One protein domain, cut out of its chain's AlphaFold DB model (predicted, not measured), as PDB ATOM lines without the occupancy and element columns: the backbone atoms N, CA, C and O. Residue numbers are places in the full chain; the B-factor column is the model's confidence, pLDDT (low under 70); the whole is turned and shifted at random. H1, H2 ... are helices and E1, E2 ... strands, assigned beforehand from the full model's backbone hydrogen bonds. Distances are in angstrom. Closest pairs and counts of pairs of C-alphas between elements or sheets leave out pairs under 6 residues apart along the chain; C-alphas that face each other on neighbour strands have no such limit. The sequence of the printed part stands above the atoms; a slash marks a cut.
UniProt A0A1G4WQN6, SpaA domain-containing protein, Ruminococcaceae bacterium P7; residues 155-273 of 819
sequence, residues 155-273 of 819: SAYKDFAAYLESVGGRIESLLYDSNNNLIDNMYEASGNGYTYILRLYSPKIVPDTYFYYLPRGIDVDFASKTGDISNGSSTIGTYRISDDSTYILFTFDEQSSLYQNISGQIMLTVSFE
ATOM      1  N   SER A 155     271.421 282.919 239.070       71.62
ATOM      2  CA  SER A 155     272.783 283.333 239.439       71.62
ATOM      3  C   SER A 155     273.617 282.201 240.057       71.62
ATOM      4  O   SER A 155     274.848 282.267 240.030       71.62
ATOM      5  N   ALA A 156     272.968 281.135 240.545       74.50
ATOM      6  CA  ALA A 156     273.628 279.913 241.001       74.50
ATOM      7  C   ALA A 156     274.203 279.056 239.854       74.50
ATOM      8  O   ALA A 156     275.074 278.219 240.095       74.50
ATOM      9  N   TYR A 157     273.743 279.258 238.613       82.69
ATOM     10  CA  TYR A 157     274.103 278.446 237.449       82.69
ATOM     11  C   TYR A 157     274.925 279.242 236.426       82.69
ATOM     12  O   TYR A 157     274.930 280.472 236.395       82.69
ATOM     13  N   LYS A 158     275.642 278.534 235.549       86.25
ATOM     14  CA  LYS A 158     276.460 279.155 234.495       86.25
ATOM     15  C   LYS A 158     275.654 279.319 233.209       86.25
ATOM     16  O   LYS A 158     275.010 278.371 232.776       86.25
ATOM     17  N   ASP A 159     275.744 280.477 232.560       87.38
ATOM     18  CA  ASP A 159     275.154 280.682 231.230       87.38
ATOM     19  C   ASP A 159     275.823 279.736 230.216       87.38
ATOM     20  O   ASP A 159     277.044 279.771 230.013       87.38
ATOM     21  N   PHE A 160     275.028 278.859 229.600       90.69
ATOM     22  CA  PHE A 160     275.539 277.843 228.688       90.69
ATOM     23  C   PHE A 160     275.970 278.421 227.339       90.69
ATOM     24  O   PHE A 160     276.948 277.949 226.761       90.69
ATOM     25  N   ALA A 161     275.293 279.458 226.839       82.19
ATOM     26  CA  ALA A 161     275.659 280.099 225.580       82.19
ATOM     27  C   ALA A 161     277.004 280.825 225.727       82.19
ATOM     28  O   ALA A 161     277.920 280.587 224.937       82.19
ATOM     29  N   ALA A 162     277.170 281.604 226.799       82.75
ATOM     30  CA  ALA A 162     278.431 282.269 227.123       82.75
ATOM     31  C   ALA A 162     279.570 281.265 227.383       82.75
ATOM     32  O   ALA A 162     280.709 281.479 226.953       82.75
ATOM     33  N   TYR A 163     279.276 280.135 228.043       90.62
ATOM     34  CA  TYR A 163     280.238 279.043 228.194       90.62
ATOM     35  C   TYR A 163     280.681 278.489 226.833       90.62
ATOM     36  O   TYR A 163     281.886 278.419 226.572       90.62
ATOM     37  N   LEU A 164     279.730 278.131 225.963       86.44
ATOM     38  CA  LEU A 164     280.010 277.568 224.641       86.44
ATOM     39  C   LEU A 164     280.850 278.529 223.793       86.44
ATOM     40  O   LEU A 164     281.873 278.105 223.254       86.44
ATOM     41  N   GLU A 165     280.508 279.819 223.746       84.75
ATOM     42  CA  GLU A 165     281.314 280.832 223.055       84.75
ATOM     43  C   GLU A 165     282.760 280.878 223.574       84.75
ATOM     44  O   GLU A 165     283.705 280.887 222.780       84.75
ATOM     45  N   SER A 166     282.957 280.825 224.899       86.50
ATOM     46  CA  SER A 166     284.290 280.890 225.517       86.50
ATOM     47  C   SER A 166     285.217 279.727 225.130       86.50
ATOM     48  O   SER A 166     286.440 279.893 225.115       86.50
ATOM     49  N   VAL A 167     284.651 278.564 224.780       89.31
ATOM     50  CA  VAL A 167     285.394 277.369 224.341       89.31
ATOM     51  C   VAL A 167     285.389 277.165 222.821       89.31
ATOM     52  O   VAL A 167     285.960 276.186 222.341       89.31
ATOM     53  N   GLY A 168     284.783 278.074 222.046       84.56
ATOM     54  CA  GLY A 168     284.640 277.949 220.588       84.56
ATOM     55  C   GLY A 168     283.559 276.956 220.138       84.56
ATOM     56  O   GLY A 168     283.593 276.473 219.003       84.56
ATOM     57  N   GLY A 169     282.629 276.623 221.031       88.38
ATOM     58  CA  GLY A 169     281.373 275.945 220.732       88.38
ATOM     59  C   GLY A 169     280.269 276.915 220.297       88.38
ATOM     60  O   GLY A 169     280.496 278.113 220.143       88.38
ATOM     61  N   ARG A 170     279.067 276.379 220.073       85.12
ATOM     62  CA  ARG A 170     277.832 277.132 219.803       85.12
ATOM     63  C   ARG A 170     276.596 276.260 220.025       85.12
ATOM     64  O   ARG A 170     276.687 275.031 220.000       85.12
ATOM     65  N   ILE A 171     275.445 276.909 220.148       84.06
ATOM     66  CA  ILE A 171     274.122 276.285 220.089       84.06
ATOM     67  C   ILE A 171     273.384 276.794 218.845       84.06
ATOM     68  O   ILE A 171     273.465 277.976 218.515       84.06
ATOM     69  N   GLU A 172     272.715 275.902 218.118       82.38
ATOM     70  CA  GLU A 172     271.876 276.229 216.960       82.38
ATOM     71  C   GLU A 172     270.437 275.791 217.247       82.38
ATOM     72  O   GLU A 172     270.199 274.623 217.553       82.38
ATOM     73  N   SER A 173     269.479 276.708 217.124       81.12
ATOM     74  CA  SER A 173     268.048 276.423 217.239       81.12
ATOM     75  C   SER A 173     267.397 276.308 215.863       81.12
ATOM     76  O   SER A 173     267.592 277.185 215.020       81.12
ATOM     77  N   LEU A 174     266.588 275.274 215.646       82.75
ATOM     78  CA  LEU A 174     265.806 275.068 214.424       82.75
ATOM     79  C   LEU A 174     264.356 274.763 214.793       82.75
ATOM     80  O   LEU A 174     264.123 273.967 215.698       82.75
ATOM     81  N   LEU A 175     263.394 275.342 214.077       81.38
ATOM     82  CA  LEU A 175     261.973 275.059 214.270       81.38
ATOM     83  C   LEU A 175     261.396 274.355 213.042       81.38
ATOM     84  O   LEU A 175     261.607 274.810 211.920       81.38
ATOM     85  N   TYR A 176     260.649 273.277 213.263       82.44
ATOM     86  CA  TYR A 176     259.943 272.542 212.219       82.44
ATOM     87  C   TYR A 176     258.434 272.521 212.470       82.44
ATOM     88  O   TYR A 176     258.010 272.378 213.616       82.44
ATOM     89  N   ASP A 177     257.632 272.638 211.408       79.56
ATOM     90  CA  ASP A 177     256.181 272.409 211.462       79.56
ATOM     91  C   ASP A 177     255.831 270.904 211.513       79.56
ATOM     92  O   ASP A 177     256.690 270.030 211.361       79.56
ATOM     93  N   SER A 178     254.540 270.592 211.656       80.62
ATOM     94  CA  SER A 178     254.017 269.214 211.666       80.62
ATOM     95  C   SER A 178     254.222 268.438 210.353       80.62
ATOM     96  O   SER A 178     254.059 267.217 210.323       80.62
ATOM     97  N   ASN A 179     254.608 269.119 209.270       82.69
ATOM     98  CA  ASN A 179     254.958 268.532 207.975       82.69
ATOM     99  C   ASN A 179     256.485 268.421 207.776       82.69
ATOM    100  O   ASN A 179     256.934 268.026 206.697       82.69
ATOM    101  N   ASN A 180     257.277 268.739 208.808       82.94
ATOM    102  CA  ASN A 180     258.738 268.761 208.811       82.94
ATOM    103  C   ASN A 180     259.355 269.800 207.839       82.94
ATOM    104  O   ASN A 180     260.461 269.607 207.320       82.94
ATOM    105  N   ASN A 181     258.668 270.923 207.607       80.62
ATOM    106  CA  ASN A 181     259.218 272.120 206.960       80.62
ATOM    107  C   ASN A 181     259.945 272.992 207.992       80.62
ATOM    108  O   ASN A 181     259.444 273.167 209.098       80.62
ATOM    109  N   LEU A 182     261.095 273.566 207.626       78.50
ATOM    110  CA  LEU A 182     261.806 274.532 208.472       78.50
ATOM    111  C   LEU A 182     261.052 275.873 208.496       78.50
ATOM    112  O   LEU A 182     260.687 276.386 207.438       78.50
ATOM    113  N   ILE A 183     260.870 276.440 209.686       70.25
ATOM    114  CA  ILE A 183     260.288 277.769 209.902       70.25
ATOM    115  C   ILE A 183     261.420 278.766 210.178       70.25
ATOM    116  O   ILE A 183     262.053 278.720 211.232       70.25
ATOM    117  N   ASP A 184     261.674 279.665 209.223       54.38
ATOM    118  CA  ASP A 184     262.766 280.652 209.297       54.38
ATOM    119  C   ASP A 184     262.475 281.807 210.279       54.38
ATOM    120  O   ASP A 184     263.407 282.407 210.816       54.38
ATOM    121  N   ASN A 185     261.197 282.121 210.526       59.03
ATOM    122  CA  ASN A 185     260.771 283.158 211.466       59.03
ATOM    123  C   ASN A 185     259.825 282.582 212.526       59.03
ATOM    124  O   ASN A 185     258.647 282.345 212.277       59.03
ATOM    125  N   MET A 186     260.345 282.394 213.736       52.81
ATOM    126  CA  MET A 186     259.605 281.823 214.862       52.81
ATOM    127  C   MET A 186     258.386 282.667 215.284       52.81
ATOM    128  O   MET A 186     257.431 282.119 215.817       52.81
ATOM    129  N   TYR A 187     258.381 283.978 215.010       51.03
ATOM    130  CA  TYR A 187     257.247 284.864 215.315       51.03
ATOM    131  C   TYR A 187     256.043 284.687 214.367       51.03
ATOM    132  O   TYR A 187     255.011 285.315 214.580       51.03
ATOM    133  N   GLU A 188     256.166 283.863 213.322       52.66
ATOM    134  CA  GLU A 188     255.061 283.479 212.428       52.66
ATOM    135  C   GLU A 188     254.434 282.125 212.814       52.66
ATOM    136  O   GLU A 188     253.450 281.709 212.202       52.66
ATOM    137  N   ALA A 189     254.988 281.429 213.814       54.81
ATOM    138  CA  ALA A 189     254.447 280.173 214.318       54.81
ATOM    139  C   ALA A 189     253.342 280.431 215.354       54.81
ATOM    140  O   ALA A 189     253.531 281.183 216.307       54.81
ATOM    141  N   SER A 190     252.200 279.769 215.184       59.22
ATOM    142  CA  SER A 190     251.088 279.772 216.139       59.22
ATOM    143  C   SER A 190     250.470 278.378 216.261       59.22
ATOM    144  O   SER A 190     250.493 277.591 215.306       59.22
ATOM    145  N   GLY A 191     249.947 278.060 217.447       61.69
ATOM    146  CA  GLY A 191     249.278 276.792 217.735       61.69
ATOM    147  C   GLY A 191     250.227 275.613 217.972       61.69
ATOM    148  O   GLY A 191     251.403 275.769 218.310       61.69
ATOM    149  N   ASN A 192     249.689 274.405 217.809       69.81
ATOM    150  CA  ASN A 192     250.333 273.156 218.220       69.81
ATOM    151  C   ASN A 192     251.050 272.411 217.082       69.81
ATOM    152  O   ASN A 192     250.742 272.568 215.902       69.81
ATOM    153  N   GLY A 193     251.943 271.490 217.463       74.50
ATOM    154  CA  GLY A 193     252.509 270.487 216.551       74.50
ATOM    155  C   GLY A 193     253.836 270.873 215.900       74.50
ATOM    156  O   GLY A 193     254.132 270.381 214.811       74.50
ATOM    157  N   TYR A 194     254.633 271.724 216.547       80.94
ATOM    158  CA  TYR A 194     255.979 272.058 216.094       80.94
ATOM    159  C   TYR A 194     257.034 271.193 216.792       80.94
ATOM    160  O   TYR A 194     256.838 270.687 217.897       80.94
ATOM    161  N   THR A 195     258.190 271.036 216.149       87.62
ATOM    162  CA  THR A 195     259.384 270.423 216.749       87.62
ATOM    163  C   THR A 195     260.506 271.450 216.796       87.62
ATOM    164  O   THR A 195     261.004 271.882 215.755       87.62
ATOM    165  N   TYR A 196     260.927 271.830 218.000       85.81
ATOM    166  CA  TYR A 196     262.058 272.724 218.222       85.81
ATOM    167  C   TYR A 196     263.308 271.901 218.536       85.81
ATOM    168  O   TYR A 196     263.347 271.133 219.496       85.81
ATOM    169  N   ILE A 197     264.332 272.029 217.695       86.25
ATOM    170  CA  ILE A 197     265.573 271.263 217.791       86.25
ATOM    171  C   ILE A 197     266.702 272.184 218.240       86.25
ATOM    172  O   ILE A 197     267.093 273.096 217.510       86.25
ATOM    173  N   LEU A 198     267.279 271.888 219.404       87.81
ATOM    174  CA  LEU A 198     268.516 272.500 219.883       87.81
ATOM    175  C   LEU A 198     269.696 271.598 219.534       87.81
ATOM    176  O   LEU A 198     269.825 270.495 220.066       87.81
ATOM    177  N   ARG A 199     270.577 272.064 218.649       85.31
ATOM    178  CA  ARG A 199     271.837 271.393 218.314       85.31
ATOM    179  C   ARG A 199     272.983 272.015 219.094       85.31
ATOM    180  O   ARG A 199     273.284 273.198 218.951       85.31
ATOM    181  N   LEU A 200     273.626 271.190 219.905       87.50
ATOM    182  CA  LEU A 200     274.749 271.547 220.759       87.50
ATOM    183  C   LEU A 200     276.049 271.183 220.042       87.50
ATOM    184  O   LEU A 200     276.209 270.038 219.623       87.50
ATOM    185  N   TYR A 201     276.997 272.115 219.954       88.31
ATOM    186  CA  TYR A 201     278.346 271.849 219.452       88.31
ATOM    187  C   TYR A 201     279.376 272.411 220.426       88.31
ATOM    188  O   TYR A 201     279.434 273.622 220.620       88.31
ATOM    189  N   SER A 202     280.235 271.565 220.998       88.94
ATOM    190  CA  SER A 202     281.307 272.028 221.885       88.94
ATOM    191  C   SER A 202     282.616 271.260 221.695       88.94
ATOM    192  O   SER A 202     282.611 270.029 221.759       88.94
ATOM    193  N   PRO A 203     283.772 271.937 221.547       86.06
ATOM    194  CA  PRO A 203     285.076 271.277 221.569       86.06
ATOM    195  C   PRO A 203     285.341 270.496 222.864       86.06
ATOM    196  O   PRO A 203     286.000 269.455 222.812       86.06
ATOM    197  N   LYS A 204     284.812 270.962 224.005       87.94
ATOM    198  CA  LYS A 204     284.864 270.291 225.312       87.94
ATOM    199  C   LYS A 204     283.752 270.822 226.225       87.94
ATOM    200  O   LYS A 204     283.492 272.018 226.211       87.94
ATOM    201  N   ILE A 205     283.162 269.961 227.053       88.25
ATOM    202  CA  ILE A 205     282.268 270.363 228.150       88.25
ATOM    203  C   ILE A 205     282.959 270.077 229.496       88.25
ATOM    204  O   ILE A 205     283.811 269.188 229.596       88.25
ATOM    205  N   VAL A 206     282.681 270.903 230.506       89.62
ATOM    206  CA  VAL A 206     283.098 270.684 231.898       89.62
ATOM    207  C   VAL A 206     281.872 270.168 232.662       89.62
ATOM    208  O   VAL A 206     280.804 270.742 232.467       89.62
ATOM    209  N   PRO A 207     281.996 269.119 233.497       92.25
ATOM    210  CA  PRO A 207     280.891 268.633 234.321       92.25
ATOM    211  C   PRO A 207     280.383 269.739 235.250       92.25
ATOM    212  O   PRO A 207     281.154 270.252 236.064       92.25
ATOM    213  N   ASP A 208     279.130 270.151 235.062       92.31
ATOM    214  CA  ASP A 208     278.449 271.212 235.813       92.31
ATOM    215  C   ASP A 208     276.969 271.310 235.393       92.31
ATOM    216  O   ASP A 208     276.560 270.698 234.399       92.31
ATOM    217  N   THR A 209     276.196 272.147 236.092       91.50
ATOM    218  CA  THR A 209     274.858 272.574 235.656       91.50
ATOM    219  C   THR A 209     274.902 273.974 235.037       91.50
ATOM    220  O   THR A 209     275.345 274.951 235.648       91.50
ATOM    221  N   TYR A 210     274.392 274.083 233.812       90.25
ATOM    222  CA  TYR A 210     274.329 275.316 233.032       90.25
ATOM    223  C   TYR A 210     272.884 275.669 232.684       90.25
ATOM    224  O   TYR A 210     272.089 274.771 232.425       90.25
ATOM    225  N   PHE A 211     272.549 276.957 232.600       89.69
ATOM    226  CA  PHE A 211     271.234 277.415 232.150       89.69
ATOM    227  C   PHE A 211     271.273 277.974 230.721       89.69
ATOM    228  O   PHE A 211     272.293 278.484 230.256       89.69
ATOM    229  N   TYR A 212     270.139 277.916 230.028       84.50
ATOM    230  CA  TYR A 212     269.925 278.513 228.710       84.50
ATOM    231  C   TYR A 212     268.484 279.000 228.596       84.50
ATOM    232  O   TYR A 212     267.559 278.233 228.856       84.50
ATOM    233  N   TYR A 213     268.279 280.250 228.189       77.31
ATOM    234  CA  TYR A 213     266.931 280.772 227.966       77.31
ATOM    235  C   TYR A 213     266.313 280.194 226.694       77.31
ATOM    236  O   TYR A 213     266.915 280.251 225.620       77.31
ATOM    237  N   LEU A 214     265.084 279.695 226.812       72.88
ATOM    238  CA  LEU A 214     264.258 279.386 225.655       72.88
ATOM    239  C   LEU A 214     263.750 280.689 225.011       72.88
ATOM    240  O   LEU A 214     263.549 281.698 225.697       72.88
ATOM    241  N   PRO A 215     263.536 280.700 223.685       65.19
ATOM    242  CA  PRO A 215     262.858 281.803 223.022       65.19
ATOM    243  C   PRO A 215     261.468 282.083 223.616       65.19
ATOM    244  O   PRO A 215     260.712 281.170 223.937       65.19
ATOM    245  N   ARG A 216     261.105 283.368 223.722       56.78
ATOM    246  CA  ARG A 216     259.791 283.792 224.238       56.78
ATOM    247  C   ARG A 216     258.645 283.265 223.367       56.78
ATOM    248  O   ARG A 216     258.749 283.294 222.144       56.78
ATOM    249  N   GLY A 217     257.539 282.892 224.009       59.62
ATOM    250  CA  GLY A 217     256.304 282.452 223.348       59.62
ATOM    251  C   GLY A 217     256.243 280.956 223.021       59.62
ATOM    252  O   GLY A 217     255.196 280.495 222.577       59.62
ATOM    253  N   ILE A 218     257.326 280.211 223.265       70.69
ATOM    254  CA  ILE A 218     257.344 278.745 223.224       70.69
ATOM    255  C   ILE A 218     256.673 278.190 224.483       70.69
ATOM    256  O   ILE A 218     257.003 278.614 225.590       70.69
ATOM    257  N   ASP A 219     255.813 277.189 224.312       75.25
ATOM    258  CA  ASP A 219     255.466 276.245 225.372       75.25
ATOM    259  C   ASP A 219     255.923 274.829 224.985       75.25
ATOM    260  O   ASP A 219     255.789 274.413 223.832       75.25
ATOM    261  N   VAL A 220     256.541 274.113 225.926       81.81
ATOM    262  CA  VAL A 220     257.147 272.796 225.693       81.81
ATOM    263  C   VAL A 220     256.267 271.711 226.304       81.81
ATOM    264  O   VAL A 220     255.970 271.761 227.497       81.81
ATOM    265  N   ASP A 221     255.920 270.705 225.500       82.50
ATOM    266  CA  ASP A 221     255.240 269.469 225.912       82.50
ATOM    267  C   ASP A 221     255.855 268.875 227.181       82.50
ATOM    268  O   ASP A 221     257.079 268.732 227.278       82.50
ATOM    269  N   PHE A 222     255.012 268.490 228.141       77.00
ATOM    270  CA  PHE A 222     255.461 267.947 229.420       77.00
ATOM    271  C   PHE A 222     256.393 266.737 229.249       77.00
ATOM    272  O   PHE A 222     257.423 266.658 229.921       77.00
ATOM    273  N   ALA A 223     256.104 265.843 228.295       80.19
ATOM    274  CA  ALA A 223     256.947 264.678 228.011       80.19
ATOM    275  C   ALA A 223     258.324 265.048 227.417       80.19
ATOM    276  O   ALA A 223     259.253 264.243 227.460       80.19
ATOM    277  N   SER A 224     258.468 266.273 226.904       80.38
ATOM    278  CA  SER A 224     259.715 266.849 226.393       80.38
ATOM    279  C   SER A 224     260.451 267.719 227.433       80.38
ATOM    280  O   SER A 224     261.530 268.231 227.135       80.38
ATOM    281  N   LYS A 225     259.914 267.922 228.651       84.19
ATOM    282  CA  LYS A 225     260.544 268.789 229.672       84.19
ATOM    283  C   LYS A 225     261.732 268.157 230.401       84.19
ATOM    284  O   LYS A 225     262.455 268.879 231.088       84.19
ATOM    285  N   THR A 226     261.980 266.859 230.253       89.94
ATOM    286  CA  THR A 226     263.171 266.177 230.783       89.94
ATOM    287  C   THR A 226     263.728 265.178 229.776       89.94
ATOM    288  O   THR A 226     262.992 264.601 228.980       89.94
ATOM    289  N   GLY A 227     265.038 264.932 229.823       89.00
ATOM    290  CA  GLY A 227     265.633 263.840 229.058       89.00
ATOM    291  C   GLY A 227     267.156 263.790 229.100       89.00
ATOM    292  O   GLY A 227     267.817 264.600 229.750       89.00
ATOM    293  N   ASP A 228     267.707 262.832 228.363       88.94
ATOM    294  CA  ASP A 228     269.144 262.586 228.275       88.94
ATOM    295  C   ASP A 228     269.819 263.453 227.204       88.94
ATOM    296  O   ASP A 228     269.299 263.661 226.105       88.94
ATOM    297  N   ILE A 229     271.048 263.882 227.487       86.31
ATOM    298  CA  ILE A 229     271.952 264.494 226.513       86.31
ATOM    299  C   ILE A 229     272.913 263.406 226.032       86.31
ATOM    300  O   ILE A 229     273.774 262.948 226.780       86.31
ATOM    301  N   SER A 230     272.791 262.998 224.769       83.94
ATOM    302  CA  SER A 230     273.642 261.960 224.171       83.94
ATOM    303  C   SER A 230     274.676 262.520 223.193       83.94
ATOM    304  O   SER A 230     274.377 263.389 222.374       83.94
ATOM    305  N   ASN A 231     275.883 261.951 223.221       81.31
ATOM    306  CA  ASN A 231     276.927 262.131 222.213       81.31
ATOM    307  C   ASN A 231     277.150 260.797 221.480       81.31
ATOM    308  O   ASN A 231     277.871 259.913 221.949       81.31
ATOM    309  N   GLY A 232     276.489 260.619 220.334       77.69
ATOM    310  CA  GLY A 232     276.450 259.328 219.642       77.69
ATOM    311  C   GLY A 232     275.595 258.311 220.403       77.69
ATOM    312  O   GLY A 232     274.390 258.497 220.513       77.69
ATOM    313  N   SER A 233     276.208 257.235 220.904       76.81
ATOM    314  CA  SER A 233     275.536 256.166 221.666       76.81
ATOM    315  C   SER A 233     275.787 256.230 223.180       76.81
ATOM    316  O   SER A 233     275.595 255.228 223.864       76.81
ATOM    317  N   SER A 234     276.299 257.352 223.688       81.38
ATOM    318  CA  SER A 234     276.648 257.537 225.099       81.38
ATOM    319  C   SER A 234     275.936 258.763 225.661       81.38
ATOM    320  O   SER A 234     276.119 259.860 225.130       81.38
ATOM    321  N   THR A 235     275.166 258.582 226.734       86.88
ATOM    322  CA  THR A 235     274.668 259.683 227.571       86.88
ATOM    323  C   THR A 235     275.856 260.373 228.250       86.88
ATOM    324  O   THR A 235     276.807 259.709 228.659       86.88
ATOM    325  N   ILE A 236     275.832 261.705 228.299       88.12
ATOM    326  CA  ILE A 236     276.887 262.572 228.862       88.12
ATOM    327  C   ILE A 236     276.321 263.618 229.840       88.12
ATOM    328  O   ILE A 236     276.974 264.617 230.151       88.12
ATOM    329  N   GLY A 237     275.064 263.453 230.242       89.50
ATOM    330  CA  GLY A 237     274.306 264.405 231.041       89.50
ATOM    331  C   GLY A 237     272.805 264.298 230.791       89.50
ATOM    332  O   GLY A 237     272.356 263.522 229.948       89.50
ATOM    333  N   THR A 238     272.039 265.121 231.494       92.12
ATOM    334  CA  THR A 238     270.581 265.242 231.380       92.12
ATOM    335  C   THR A 238     270.182 266.707 231.236       92.12
ATOM    336  O   THR A 238     270.962 267.615 231.534       92.12
ATOM    337  N   TYR A 239     268.966 266.963 230.762       92.38
ATOM    338  CA  TYR A 239     268.384 268.298 230.728       92.38
ATOM    339  C   TYR A 239     267.016 268.328 231.414       92.38
ATOM    340  O   TYR A 239     266.292 267.331 231.450       92.38
ATOM    341  N   ARG A 240     266.664 269.502 231.941       89.06
ATOM    342  CA  ARG A 240     265.355 269.810 232.521       89.06
ATOM    343  C   ARG A 240     264.903 271.195 232.088       89.06
ATOM    344  O   ARG A 240     265.685 272.137 232.139       89.06
ATOM    345  N   ILE A 241     263.645 271.323 231.707       87.19
ATOM    346  CA  ILE A 241     263.014 272.575 231.291       87.19
ATOM    347  C   ILE A 241     262.139 273.087 232.433       87.19
ATOM    348  O   ILE A 241     261.544 272.297 233.170       87.19
ATOM    349  N   SER A 242     262.085 274.404 232.605       78.56
ATOM    350  CA  SER A 242     261.245 275.044 233.613       78.56
ATOM    351  C   SER A 242     259.748 274.801 233.364       78.56
ATOM    352  O   SER A 242     259.296 274.597 232.229       78.56
ATOM    353  N   ASP A 243     258.948 274.825 234.435       70.00
ATOM    354  CA  ASP A 243     257.499 274.593 234.338       70.00
ATOM    355  C   ASP A 243     256.798 275.628 233.436       70.00
ATOM    356  O   ASP A 243     255.864 275.271 232.725       70.00
ATOM    357  N   ASP A 244     257.317 276.857 233.379       62.25
ATOM    358  CA  ASP A 244     256.851 277.973 232.538       62.25
ATOM    359  C   ASP A 244     257.477 278.023 231.126       62.25
ATOM    360  O   ASP A 244     257.263 278.982 230.387       62.25
ATOM    361  N   SER A 245     258.276 277.015 230.750       75.88
ATOM    362  CA  SER A 245     258.918 276.902 229.429       75.88
ATOM    363  C   SER A 245     259.904 278.045 229.085       75.88
ATOM    364  O   SER A 245     260.252 278.235 227.921       75.88
ATOM    365  N   THR A 246     260.410 278.790 230.080       70.50
ATOM    366  CA  THR A 246     261.325 279.935 229.880       70.50
ATOM    367  C   THR A 246     262.819 279.591 229.821       70.50
ATOM    368  O   THR A 246     263.581 280.331 229.191       70.50
ATOM    369  N   TYR A 247     263.283 278.498 230.436       79.44
ATOM    370  CA  TYR A 247     264.696 278.091 230.386       79.44
ATOM    371  C   TYR A 247     264.905 276.574 230.476       79.44
ATOM    372  O   TYR A 247     264.054 275.822 230.948       79.44
ATOM    373  N   ILE A 248     266.086 276.136 230.037       89.75
ATOM    374  CA  ILE A 248     266.610 274.776 230.186       89.75
ATOM    375  C   ILE A 248     267.801 274.807 231.145       89.75
ATOM    376  O   ILE A 248     268.689 275.645 230.996       89.75
ATOM    377  N   LEU A 249     267.849 273.865 232.083       91.00
ATOM    378  CA  LEU A 249     269.046 273.480 232.820       91.00
ATOM    379  C   LEU A 249     269.656 272.233 232.170       91.00
ATOM    380  O   LEU A 249     268.995 271.202 232.064       91.00
ATOM    381  N   PHE A 250     270.913 272.324 231.750       91.50
ATOM    382  CA  PHE A 250     271.726 271.208 231.272       91.50
ATOM    383  C   PHE A 250     272.674 270.774 232.389       91.50
ATOM    384  O   PHE A 250     273.510 271.571 232.809       91.50
ATOM    385  N   THR A 251     272.590 269.525 232.835       92.81
ATOM    386  CA  THR A 251     273.480 268.950 233.850       92.81
ATOM    387  C   THR A 251     274.391 267.927 233.189       92.81
ATOM    388  O   THR A 251     273.933 266.874 232.751       92.81
ATOM    389  N   PHE A 252     275.683 268.234 233.104       91.44
ATOM    390  CA  PHE A 252     276.686 267.355 232.503       91.44
ATOM    391  C   PHE A 252     277.439 266.567 233.573       91.44
ATOM    392  O   PHE A 252     277.967 267.144 234.523       91.44
ATOM    393  N   ASP A 253     277.513 265.250 233.394       87.94
ATOM    394  CA  ASP A 253     278.197 264.336 234.311       87.94
ATOM    395  C   ASP A 253     279.717 264.280 234.058       87.94
ATOM    396  O   ASP A 253     280.248 264.923 233.146       87.94
ATOM    397  N   GLU A 254     280.452 263.483 234.844       87.94
ATOM    398  CA  GLU A 254     281.893 263.292 234.637       87.94
ATOM    399  C   GLU A 254     282.248 262.695 233.263       87.94
ATOM    400  O   GLU A 254     283.331 262.989 232.739       87.94
ATOM    401  N   GLN A 255     281.359 261.906 232.638       81.50
ATOM    402  CA  GLN A 255     281.616 261.311 231.324       81.50
ATOM    403  C   GLN A 255     281.699 262.373 230.231       81.50
ATOM    404  O   GLN A 255     282.513 262.223 229.319       81.50
ATOM    405  N   SER A 256     280.964 263.486 230.350       83.06
ATOM    406  CA  SER A 256     281.088 264.640 229.441       83.06
ATOM    407  C   SER A 256     282.543 265.102 229.246       83.06
ATOM    408  O   SER A 256     282.941 265.481 228.142       83.06
ATOM    409  N   SER A 257     283.378 264.990 230.286       85.12
ATOM    410  CA  SER A 257     284.779 265.422 230.267       85.12
ATOM    411  C   SER A 257     285.711 264.521 229.441       85.12
ATOM    412  O   SER A 257     286.816 264.949 229.086       85.12
ATOM    413  N   LEU A 258     285.273 263.294 229.126       83.00
ATOM    414  CA  LEU A 258     286.032 262.277 228.390       83.00
ATOM    415  C   LEU A 258     286.006 262.497 226.870       83.00
ATOM    416  O   LEU A 258     286.865 261.973 226.155       83.00
ATOM    417  N   TYR A 259     285.043 263.274 226.367       81.25
ATOM    418  CA  TYR A 259     284.825 263.493 224.938       81.25
ATOM    419  C   TYR A 259     285.413 264.828 224.456       81.25
ATOM    420  O   TYR A 259     285.460 265.828 225.171       81.25
ATOM    421  N   GLN A 260     285.842 264.849 223.191       82.31
ATOM    422  CA  GLN A 260     286.219 266.065 222.465       82.31
ATOM    423  C   GLN A 260     285.318 266.222 221.242       82.31
ATOM    424  O   GLN A 260     284.991 265.227 220.597       82.31
ATOM    425  N   ASN A 261     284.983 267.466 220.890       84.50
ATOM    426  CA  ASN A 261     284.049 267.801 219.806       84.50
ATOM    427  C   ASN A 261     282.682 267.120 219.991       84.50
ATOM    428  O   ASN A 261     282.200 266.404 219.115       84.50
ATOM    429  N   ILE A 262     282.082 267.337 221.161       84.75
ATOM    430  CA  ILE A 262     280.734 266.878 221.495       84.75
ATOM    431  C   ILE A 262     279.740 267.527 220.531       84.75
ATOM    432  O   ILE A 262     279.731 268.751 220.364       84.75
ATOM    433  N   SER A 263     278.886 266.700 219.931       82.31
ATOM    434  CA  SER A 263     277.724 267.151 219.170       82.31
ATOM    435  C   SER A 263     276.484 266.403 219.639       82.31
ATOM    436  O   SER A 263     276.427 265.179 219.511       82.31
ATOM    437  N   GLY A 264     275.500 267.135 220.151       78.94
ATOM    438  CA  GLY A 264     274.221 266.593 220.606       78.94
ATOM    439  C   GLY A 264     273.055 267.298 219.923       78.94
ATOM    440  O   GLY A 264     273.200 268.419 219.432       78.94
ATOM    441  N   GLN A 265     271.891 266.657 219.902       84.12
ATOM    442  CA  GLN A 265     270.637 267.315 219.551       84.12
ATOM    443  C   GLN A 265     269.574 266.964 220.587       84.12
ATOM    444  O   GLN A 265     269.460 265.805 220.979       84.12
ATOM    445  N   ILE A 266     268.803 267.962 220.995       87.19
ATOM    446  CA  ILE A 266     267.581 267.797 221.779       87.19
ATOM    447  C   ILE A 266     266.425 268.153 220.856       87.19
ATOM    448  O   ILE A 266     266.489 269.163 220.155       87.19
ATOM    449  N   MET A 267     265.401 267.308 220.833       86.69
ATOM    450  CA  MET A 267     264.165 267.539 220.095       86.69
ATOM    451  C   MET A 267     263.059 267.758 221.116       86.69
ATOM    452  O   MET A 267     262.776 266.860 221.902       86.69
ATOM    453  N   LEU A 268     262.473 268.949 221.106       87.25
ATOM    454  CA  LEU A 268     261.357 269.326 221.961       87.25
ATOM    455  C   LEU A 268     260.095 269.378 221.107       87.25
ATOM    456  O   LEU A 268     260.077 270.067 220.081       87.25
ATOM    457  N   THR A 269     259.038 268.688 221.526       86.75
ATOM    458  CA  THR A 269     257.698 268.981 221.014       86.75
ATOM    459  C   THR A 269     257.274 270.317 221.612       86.75
ATOM    460  O   THR A 269     257.311 270.488 222.831       86.75
ATOM    461  N   VAL A 270     256.932 271.287 220.762       80.44
ATOM    462  CA  VAL A 270     256.556 272.630 221.213       80.44
ATOM    463  C   VAL A 270     255.309 273.145 220.521       80.44
ATOM    464  O   VAL A 270     254.938 272.735 219.415       80.44
ATOM    465  N   SER A 271     254.657 274.066 221.205       71.38
ATOM    466  CA  SER A 271     253.566 274.886 220.710       71.38
ATOM    467  C   SER A 271     253.938 276.353 220.868       71.38
ATOM    468  O   SER A 271     254.868 276.723 221.590       71.38
ATOM    469  N   PHE A 272     253.201 277.188 220.155       63.78
ATOM    470  CA  PHE A 272     253.239 278.631 220.301       63.78
ATOM    471  C   PHE A 272     251.864 279.106 220.740       63.78
ATOM    472  O   PHE A 272     250.864 278.443 220.460       63.78
ATOM    473  N   GLU A 273     251.835 280.270 221.391       50.91
ATOM    474  CA  GLU A 273     250.628 281.065 221.645       50.91
ATOM    475  C   GLU A 273     249.676 280.955 220.431       50.91
ATOM    476  O   GLU A 273     250.007 281.393 219.325       50.91
TER     477      GLU A 273
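Overview. This is residues 155 to 273 of the 819 residues of the protein "SpaA domain-containing protein" of Ruminococcaceae bacterium P7 (UniProt A0A1G4WQN6). Two strongly twisted sheets of four strands each, E1 E2 E8 E4 and E3 E7 E6 E5, are stacked face to face as a sandwich, their strands crossing at 33 degrees. Two short helices lie toward one end of the long axis, H1 beside E1 and E3 and H2 beside E6, while the long link of residues 177 to 190 lies toward the other end. The printed part has 119 residues with two named helices and eight named strands, in the order H1 E1 E2 E3 E4 E5 E6 E7 H2 E8; both sheets are antiparallel in the orders named, and the class is mostly strand. The whole is compact, with a radius of gyration of the C-alphas of 14.2 A and spans of 40 by 29 by 25 A.

Along the chain. In the first sheet, E1 is residues 170 to 176, 20.0 A long, with C-alpha 170 at (277.832, 277.132, 219.803). E2, residues 191 to 202, is the longest strand by residues and measures 32.6 A. E8, residues 262 to 272, measures 29.9 A and ends with C-alpha 272 at (253.239, 278.631, 220.301). E4 is residues 218 to 220, 6.4 A. In the second sheet, E3 is residues 209 to 213, 13.8 A; E7 is residues 247 to 252, 16.2 A; E6 is residues 234 to 241, 21.2 A; and E5 is residues 226 to 231, 16.7 A. Helix H1, residues 160 to 167, spans 10.8 A from C-alpha 160 at (275.539, 277.843, 228.688), and H2, residues 254 to 258, spans 7.6 A.

Arrangement. In the sheet E1 E2 E8 E4, the edge strands are E1 and E4. E1 and E2 form an antiparallel hairpin with 158 degrees between their directions; N 172 and O 199 are 2.9 A apart, within hydrogen-bond range. E2 and E8 are antiparallel at 162 degrees, with N 200 and O 264 at 2.8 A. E8 bends by 57 degrees at residue 269, and beyond it N 271 and O 219 of E4 are 2.9 A apart. In the other sheet, E5 E6 E7 form a meander, each strand the antiparallel neighbour of the one before; N 229 and O 237 are 2.8 A apart, as are N 251 and O 238. E6 bends by 52 degrees at residue 237. E3 is antiparallel to E7 at 155 degrees, with N 210 and O 250 at 2.8 A. The two sheets make the sandwich with their facing parts 9.1 A centre to centre and their best planes 10 degrees apart. Between the sheets, the closest C-alphas of E5 and E8 are those of Asn 231 and Gly 264, 5.5 A apart. E1 and E3 are apart. H1 is on the second sheet at a height over the sheet of 7.8 A, over none of its strands, with the C-alphas of Phe 160 and Tyr 210 of E3 closest at 5.2 A. H1 only grazes the first sheet, where the C-alphas of Leu 164 and Arg 170 of E1 are 5.3 A apart. H2 is on the second sheet at a height of 7.3 A, and its closest C-alphas with E6 are those of Ser 256 and Ile 236, 4.7 A. In H1 every O i to N i+4 pair is within hydrogen-bond range; in H2 0 of 1 is, against 2 of 2 O i to N i+3 pairs.

Size, cuts and confidence. The two C-alphas farthest apart are those of Ser 190 and Leu 258, 41.0 A. The printed part has no cut. The link E1 to E2, 14 residues, is long. Mean pLDDT of the printed part is 80.7; residues 184 to 192, 215 to 217, 244 and 272 to 273 are under 70.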